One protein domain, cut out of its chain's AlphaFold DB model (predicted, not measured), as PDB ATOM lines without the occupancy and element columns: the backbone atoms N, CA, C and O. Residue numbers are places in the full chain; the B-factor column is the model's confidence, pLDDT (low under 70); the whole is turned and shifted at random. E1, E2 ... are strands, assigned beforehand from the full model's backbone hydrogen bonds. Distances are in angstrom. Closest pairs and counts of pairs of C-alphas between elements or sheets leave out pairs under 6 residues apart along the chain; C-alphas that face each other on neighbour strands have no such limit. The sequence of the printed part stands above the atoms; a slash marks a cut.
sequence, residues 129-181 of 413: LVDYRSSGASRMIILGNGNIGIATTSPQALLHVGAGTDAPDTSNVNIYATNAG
ATOM      1  N   LEU A 129     -16.299  -9.195 -37.891       96.81
ATOM      2  CA  LEU A 129     -15.476  -9.126 -39.098       96.81
ATOM      3  C   LEU A 129     -16.087  -9.977 -40.212       96.81
ATOM      4  O   LEU A 129     -16.283  -9.495 -41.322       96.81
ATOM      5  N   VAL A 130     -16.420 -11.233 -39.905       97.12
ATOM      6  CA  VAL A 130     -16.949 -12.207 -40.870       97.12
ATOM      7  C   VAL A 130     -18.142 -12.922 -40.249       97.12
ATOM      8  O   VAL A 130     -18.086 -13.316 -39.087       97.12
ATOM      9  N   ASP A 131     -19.214 -13.102 -41.019       97.00
ATOM     10  CA  ASP A 131     -20.402 -13.844 -40.592       97.00
ATOM     11  C   ASP A 131     -20.886 -14.772 -41.710       97.00
ATOM     12  O   ASP A 131     -21.194 -14.331 -42.820       97.00
ATOM     13  N   TYR A 132     -20.959 -16.060 -41.397       97.06
ATOM     14  CA  TYR A 132     -21.502 -17.097 -42.257       97.06
ATOM     15  C   TYR A 132     -22.961 -17.331 -41.880       97.06
ATOM     16  O   TYR A 132     -23.264 -17.911 -40.832       97.06
ATOM     17  N   ARG A 133     -23.870 -16.893 -42.754       95.75
ATOM     18  CA  ARG A 133     -25.313 -16.893 -42.494       95.75
ATOM     19  C   ARG A 133     -26.073 -17.889 -43.357       95.75
ATOM     20  O   ARG A 133     -25.678 -18.207 -44.474       95.75
ATOM     21  N   SER A 134     -27.222 -18.321 -42.852       95.88
ATOM     22  CA  SER A 134     -28.255 -19.024 -43.615       95.88
ATOM     23  C   SER A 134     -29.605 -18.387 -43.306       95.88
ATOM     24  O   SER A 134     -30.024 -18.370 -42.150       95.88
ATOM     25  N   SER A 135     -30.266 -17.832 -44.327       92.38
ATOM     26  CA  SER A 135     -31.569 -17.153 -44.204       92.38
ATOM     27  C   SER A 135     -31.617 -16.101 -43.083       92.38
ATOM     28  O   SER A 135     -32.554 -16.054 -42.295       92.38
ATOM     29  N   GLY A 136     -30.560 -15.291 -42.965       90.88
ATOM     30  CA  GLY A 136     -30.437 -14.249 -41.937       90.88
ATOM     31  C   GLY A 136     -29.902 -14.722 -40.579       90.88
ATOM     32  O   GLY A 136     -29.469 -13.887 -39.791       90.88
ATOM     33  N   ALA A 137     -29.843 -16.030 -40.313       95.50
ATOM     34  CA  ALA A 137     -29.289 -16.564 -39.069       95.50
ATOM     35  C   ALA A 137     -27.777 -16.809 -39.181       95.50
ATOM     36  O   ALA A 137     -27.334 -17.548 -40.065       95.50
ATOM     37  N   SER A 138     -26.996 -16.243 -38.259       97.00
ATOM     38  CA  SER A 138     -25.561 -16.521 -38.120       97.00
ATOM     39  C   SER A 138     -25.329 -17.970 -37.691       97.00
ATOM     40  O   SER A 138     -25.925 -18.460 -36.731       97.00
ATOM     41  N   ARG A 139     -24.466 -18.679 -38.420       97.88
ATOM     42  CA  ARG A 139     -24.059 -20.064 -38.130       97.88
ATOM     43  C   ARG A 139     -22.631 -20.131 -37.611       97.88
ATOM     44  O   ARG A 139     -22.354 -20.929 -36.721       97.88
ATOM     45  N   MET A 140     -21.767 -19.267 -38.129       98.56
ATOM     46  CA  MET A 140     -20.421 -19.035 -37.623       98.56
ATOM     47  C   MET A 140     -20.101 -17.548 -37.738       98.56
ATOM     48  O   MET A 140     -20.380 -16.943 -38.770       98.56
ATOM     49  N   ILE A 141     -19.488 -16.970 -36.713       98.19
ATOM     50  CA  ILE A 141     -19.127 -15.554 -36.686       98.19
ATOM     51  C   ILE A 141     -17.701 -15.374 -36.176       98.19
ATOM     52  O   ILE A 141     -17.274 -16.091 -35.274       98.19
ATOM     53  N   ILE A 142     -16.977 -14.410 -36.733       98.31
ATOM     54  CA  ILE A 142     -15.682 -13.942 -36.234       98.31
ATOM     55  C   ILE A 142     -15.879 -12.504 -35.763       98.31
ATOM     56  O   ILE A 142     -16.231 -11.629 -36.557       98.31
ATOM     57  N   LEU A 143     -15.679 -12.255 -34.473       97.44
ATOM     58  CA  LEU A 143     -15.802 -10.930 -33.876       97.44
ATOM     59  C   LEU A 143     -14.557 -10.067 -34.119       97.44
ATOM     60  O   LEU A 143     -13.469 -10.575 -34.378       97.44
ATOM     61  N   GLY A 144     -14.699  -8.747 -33.971       95.62
ATOM     62  CA  GLY A 144     -13.586  -7.794 -34.066       95.62
ATOM     63  C   GLY A 144     -12.470  -8.002 -33.036       95.62
ATOM     64  O   GLY A 144     -11.329  -7.612 -33.262       95.62
ATOM     65  N   ASN A 145     -12.773  -8.659 -31.915       93.88
ATOM     66  CA  ASN A 145     -11.777  -9.066 -30.921       93.88
ATOM     67  C   ASN A 145     -11.107 -10.418 -31.242       93.88
ATOM     68  O   ASN A 145     -10.280 -10.875 -30.459       93.88
ATOM     69  N   GLY A 146     -11.458 -11.060 -32.363       95.69
ATOM     70  CA  GLY A 146     -10.896 -12.334 -32.815       95.69
ATOM     71  C   GLY A 146     -11.641 -13.585 -32.343       95.69
ATOM     72  O   GLY A 146     -11.317 -14.675 -32.808       95.69
ATOM     73  N   ASN A 147     -12.648 -13.461 -31.472       97.50
ATOM     74  CA  ASN A 147     -13.405 -14.620 -31.001       97.50
ATOM     75  C   ASN A 147     -14.263 -15.221 -32.121       97.50
ATOM     76  O   ASN A 147     -14.935 -14.498 -32.862       97.50
ATOM     77  N   ILE A 148     -14.294 -16.549 -32.186       98.56
ATOM     78  CA  ILE A 148     -15.080 -17.324 -33.143       98.56
ATOM     79  C   ILE A 148     -16.264 -17.961 -32.420       98.56
ATOM     80  O   ILE A 148     -16.084 -18.722 -31.471       98.56
ATOM     81  N   GLY A 149     -17.478 -17.669 -32.878       98.38
ATOM     82  CA  GLY A 149     -18.701 -18.332 -32.433       98.38
ATOM     83  C   GLY A 149     -19.202 -19.316 -33.482       98.38
ATOM     84  O   GLY A 149     -19.241 -18.974 -34.660       98.38
ATOM     85  N   ILE A 150     -19.616 -20.514 -33.070       98.44
ATOM     86  CA  ILE A 150     -20.356 -21.478 -33.896       98.44
ATOM     87  C   ILE A 150     -21.695 -21.731 -33.213       98.44
ATOM     88  O   ILE A 150     -21.726 -22.163 -32.064       98.44
ATOM     89  N   ALA A 151     -22.794 -21.459 -33.919       97.06
ATOM     90  CA  ALA A 151     -24.160 -21.447 -33.381       97.06
ATOM     91  C   ALA A 151     -24.411 -20.438 -32.233       97.06
ATOM     92  O   ALA A 151     -25.440 -20.510 -31.568       97.06
ATOM     93  N   THR A 152     -23.521 -19.458 -32.057       96.94
ATOM     94  CA  THR A 152     -23.673 -18.324 -31.135       96.94
ATOM     95  C   THR A 152     -23.135 -17.047 -31.777       96.94
ATOM     96  O   THR A 152     -22.142 -17.077 -32.505       96.94
ATOM     97  N   THR A 153     -23.785 -15.915 -31.507       96.69
ATOM     98  CA  THR A 153     -23.337 -14.577 -31.935       96.69
ATOM     99  C   THR A 153     -22.535 -13.842 -30.862       96.69
ATOM    100  O   THR A 153     -22.018 -12.756 -31.119       96.69
ATOM    101  N   SER A 154     -22.425 -14.418 -29.662       96.12
ATOM    102  CA  SER A 154     -21.786 -13.801 -28.497       96.12
ATOM    103  C   SER A 154     -20.745 -14.748 -27.877       96.12
ATOM    104  O   SER A 154     -20.905 -15.184 -26.737       96.12
ATOM    105  N   PRO A 155     -19.679 -15.115 -28.617       97.31
ATOM    106  CA  PRO A 155     -18.633 -16.002 -28.118       97.31
ATOM    107  C   PRO A 155     -17.892 -15.417 -26.899       97.31
ATOM    108  O   PRO A 155     -17.443 -14.270 -26.924       97.31
ATOM    109  N   GLN A 156     -17.718 -16.234 -25.854       96.50
ATOM    110  CA  GLN A 156     -17.102 -15.856 -24.567       96.50
ATOM    111  C   GLN A 156     -15.668 -16.389 -24.400       96.50
ATOM    112  O   GLN A 156     -15.009 -16.103 -23.406       96.50
ATOM    113  N   ALA A 157     -15.181 -17.141 -25.386       97.38
ATOM    114  CA  ALA A 157     -13.825 -17.671 -25.494       97.38
ATOM    115  C   ALA A 157     -13.325 -17.478 -26.937       97.38
ATOM    116  O   ALA A 157     -14.121 -17.131 -27.816       97.38
ATOM    117  N   LEU A 158     -12.033 -17.724 -27.195       97.69
ATOM    118  CA  LEU A 158     -11.463 -17.627 -28.551       97.69
ATOM    119  C   LEU A 158     -12.234 -18.492 -29.558       97.69
ATOM    120  O   LEU A 158     -12.468 -18.062 -30.683       97.69
ATOM    121  N   LEU A 159     -12.675 -19.677 -29.135       98.50
ATOM    122  CA  LEU A 159     -13.649 -20.502 -29.836       98.50
ATOM    123  C   LEU A 159     -14.798 -20.847 -28.881       98.50
ATOM    124  O   LEU A 159     -14.580 -21.526 -27.881       98.50
ATOM    125  N   HIS A 160     -16.016 -20.419 -29.205       98.50
ATOM    126  CA  HIS A 160     -17.248 -20.809 -28.519       98.50
ATOM    127  C   HIS A 160     -18.116 -21.631 -29.486       98.50
ATOM    128  O   HIS A 160     -18.528 -21.130 -30.531       98.50
ATOM    129  N   VAL A 161     -18.406 -22.887 -29.138       98.25
ATOM    130  CA  VAL A 161     -19.319 -23.769 -29.881       98.25
ATOM    131  C   VAL A 161     -20.601 -24.043 -29.091       98.25
ATOM    132  O   VAL A 161     -20.547 -24.522 -27.961       98.25
ATOM    133  N   GLY A 162     -21.749 -23.828 -29.726       97.56
ATOM    134  CA  GLY A 162     -23.067 -24.114 -29.163       97.56
ATOM    135  C   GLY A 162     -23.853 -22.851 -28.826       97.56
ATOM    136  O   GLY A 162     -23.346 -21.738 -28.932       97.56
ATOM    137  N   ALA A 163     -25.131 -23.038 -28.503       95.31
ATOM    138  CA  ALA A 163     -26.095 -21.949 -28.324       95.31
ATOM    139  C   ALA A 163     -26.353 -21.597 -26.846       95.31
ATOM    140  O   ALA A 163     -27.300 -20.870 -26.544       95.31
ATOM    141  N   GLY A 164     -25.562 -22.148 -25.920       95.75
ATOM    142  CA  GLY A 164     -25.648 -21.813 -24.502       95.75
ATOM    143  C   GLY A 164     -25.251 -20.359 -24.235       95.75
ATOM    144  O   GLY A 164     -24.452 -19.767 -24.962       95.75
ATOM    145  N   THR A 165     -25.844 -19.769 -23.199       94.62
ATOM    146  CA  THR A 165     -25.657 -18.349 -22.851       94.62
ATOM    147  C   THR A 165     -24.807 -18.132 -21.602       94.62
ATOM    148  O   THR A 165     -24.399 -17.003 -21.330       94.62
ATOM    149  N   ASP A 166     -24.566 -19.194 -20.836       95.00
ATOM    150  CA  ASP A 166     -23.787 -19.148 -19.601       95.00
ATOM    151  C   ASP A 166     -22.323 -18.837 -19.893       95.00
ATOM    152  O   ASP A 166     -21.787 -19.297 -20.895       95.00
ATOM    153  N   ALA A 167     -21.681 -18.057 -19.022       95.06
ATOM    154  CA  ALA A 167     -20.249 -17.796 -19.102       95.06
ATOM    155  C   ALA A 167     -19.437 -18.944 -18.478       95.06
ATOM    156  O   ALA A 167     -19.925 -19.604 -17.560       95.06
ATOM    157  N   PRO A 168     -18.182 -19.176 -18.908       95.88
ATOM    158  CA  PRO A 168     -17.299 -20.095 -18.205       95.88
ATOM    159  C   PRO A 168     -16.968 -19.560 -16.803       95.88
ATOM    160  O   PRO A 168     -16.459 -18.448 -16.673       95.88
ATOM    161  N   ASP A 169     -17.178 -20.372 -15.764       95.69
ATOM    162  CA  ASP A 169     -16.759 -20.040 -14.391       95.69
ATOM    163  C   ASP A 169     -15.234 -20.119 -14.199       95.69
ATOM    164  O   ASP A 169     -14.667 -19.553 -13.262       95.69
ATOM    165  N   THR A 170     -14.541 -20.840 -15.082       94.75
ATOM    166  CA  THR A 170     -13.084 -20.970 -15.060       94.75
ATOM    167  C   THR A 170     -12.416 -19.846 -15.850       94.75
ATOM    168  O   THR A 170     -12.832 -19.474 -16.946       94.75
ATOM    169  N   SER A 171     -11.322 -19.302 -15.313       95.25
ATOM    170  CA  SER A 171     -10.502 -18.312 -16.020       95.25
ATOM    171  C   SER A 171      -9.677 -18.949 -17.147       95.25
ATOM    172  O   SER A 171      -9.255 -20.098 -17.021       95.25
ATOM    173  N   ASN A 172      -9.330 -18.164 -18.174       94.38
ATOM    174  CA  ASN A 172      -8.422 -18.544 -19.273       94.38
ATOM    175  C   ASN A 172      -8.924 -19.696 -20.166       94.38
ATOM    176  O   ASN A 172      -8.148 -20.545 -20.610       94.38
ATOM    177  N   VAL A 173     -10.227 -19.718 -20.458       96.75
ATOM    178  CA  VAL A 173     -10.831 -20.677 -21.390       96.75
ATOM    179  C   VAL A 173     -10.648 -20.205 -22.835       96.75
ATOM    180  O   VAL A 173     -11.200 -19.187 -23.241       96.75
ATOM    181  N   ASN A 174      -9.898 -20.971 -23.631       97.56
ATOM    182  CA  ASN A 174      -9.725 -20.705 -25.066       97.56
ATOM    183  C   ASN A 174     -10.784 -21.403 -25.930       97.56
ATOM    184  O   ASN A 174     -11.202 -20.850 -26.944       97.56
ATOM    185  N   ILE A 175     -11.218 -22.603 -25.536       97.31
ATOM    186  CA  ILE A 175     -12.263 -23.373 -26.217       97.31
ATOM    187  C   ILE A 175     -13.389 -23.602 -25.220       97.31
ATOM    188  O   ILE A 175     -13.179 -24.238 -24.188       97.31
ATOM    189  N   TYR A 176     -14.571 -23.096 -25.543       97.69
ATOM    190  CA  TYR A 176     -15.760 -23.209 -24.720       97.69
ATOM    191  C   TYR A 176     -16.883 -23.872 -25.510       97.69
ATOM    192  O   TYR A 176     -17.183 -23.470 -26.634       97.69
ATOM    193  N   ALA A 177     -17.496 -24.899 -24.933       97.81
ATOM    194  CA  ALA A 177     -18.680 -25.530 -25.489       97.81
ATOM    195  C   ALA A 177     -19.822 -25.389 -24.487       97.81
ATOM    196  O   ALA A 177     -19.670 -25.799 -23.336       97.81
ATOM    197  N   THR A 178     -20.953 -24.836 -24.918       97.31
ATOM    198  CA  THR A 178     -22.145 -24.720 -24.069       97.31
ATOM    199  C   THR A 178     -23.424 -24.803 -24.892       97.31
ATOM    200  O   THR A 178     -23.524 -24.276 -25.999       97.31
ATOM    201  N   ASN A 179     -24.418 -25.496 -24.351       96.25
ATOM    202  CA  ASN A 179     -25.769 -25.598 -24.883       96.25
ATOM    203  C   ASN A 179     -26.768 -25.542 -23.727       96.25
ATOM    204  O   ASN A 179     -26.420 -25.789 -22.574       96.25
ATOM    205  N   ALA A 180     -28.037 -25.291 -24.049       92.88
ATOM    206  CA  ALA A 180     -29.125 -25.504 -23.105       92.88
ATOM    207  C   ALA A 180     -29.263 -27.011 -22.803       92.88
ATOM    208  O   ALA A 180     -29.886 -27.752 -23.565       92.88
ATOM    209  N   GLY A 181     -28.655 -27.462 -21.703       92.50
ATOM    210  CA  GLY A 181     -28.651 -28.857 -21.257       92.50
ATOM    211  C   GLY A 181     -27.289 -29.543 -21.395       92.50
ATOM    212  O   GLY A 181     -26.239 -28.902 -21.382       92.50
TER     213      GLY A 181
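This is residues 129 to 181 of the 413 residues of an uncharacterized protein of Chloroflexi bacterium OLB13 (UniProt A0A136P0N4). One flat sheet of five strands stands side by side in chain order, with a longer hairpin, E1 and E2, at one edge and three short parallel strands, E3, E4 and E5, continuing it to the other. From E3 on, the chain winds in turns, residues 151 to 158 and then 162 to 174 looping back over one face of the sheet so that the next strand starts beside the last, and the second loop also swings out beyond E5. The printed part has 53 residues with no named helix and five named strands, in the order E1, E2, E3, E4, E5 both along the chain and across the mixed sheet. The class is all strand, though under half of the residues, 22 of 53, are in named elements. The whole is compact, with a radius of gyration of the C-alphas of 10.8 A, and spans 34 by 26 by 11 A.

E1, residues 129 to 134, and E2, residues 137 to 143, form a hairpin, antiparallel at 168 degrees, with N 132 and O 140 at 2.8 A and N 137 and O 134 at 3.0 A, within hydrogen-bond range. E2 forms a second hairpin with E3, residues 148 to 150, antiparallel at 163 degrees; N 141 and O 149 are 2.9 A apart. E1, E2 and E3 are a meander, each strand the antiparallel neighbour of the one before. E4, residues 159 to 161, is parallel to E3 at 10 degrees, with N 150 and O 160 at 2.8 A. E5, residues 175 to 177, is parallel to E4 at 13 degrees, with N 161 and O 176 at 2.8 A. The C-alphas of 160 and 176 face each other at 4.7 A. E1 and E5 are the edge strands and are apart.

E1 begins at C-alpha 129, (-15.476, -9.126, -39.098), and measures 16.8 A from first to last C-alpha. E2, the longest strand by residues, measures 15.5 A and ends at C-alpha 143, (-15.802, -10.930, -33.876). E3, E4 and E5 have three residues each, and E5 ends at C-alpha 177, (-18.680, -25.530, -25.489).

The two C-alphas farthest apart, those of Ser 135 and Ser 171, are 35.2 A apart. From edge to edge the strands' lines turn by 27 degrees. The links E1 to E2 and E2 to E3 are tight, E3 to E4 is short, and E4 to E5, 13 residues, is long. The printed part has no cut. Its mean pLDDT is 96.4, and no printed residue is under 70.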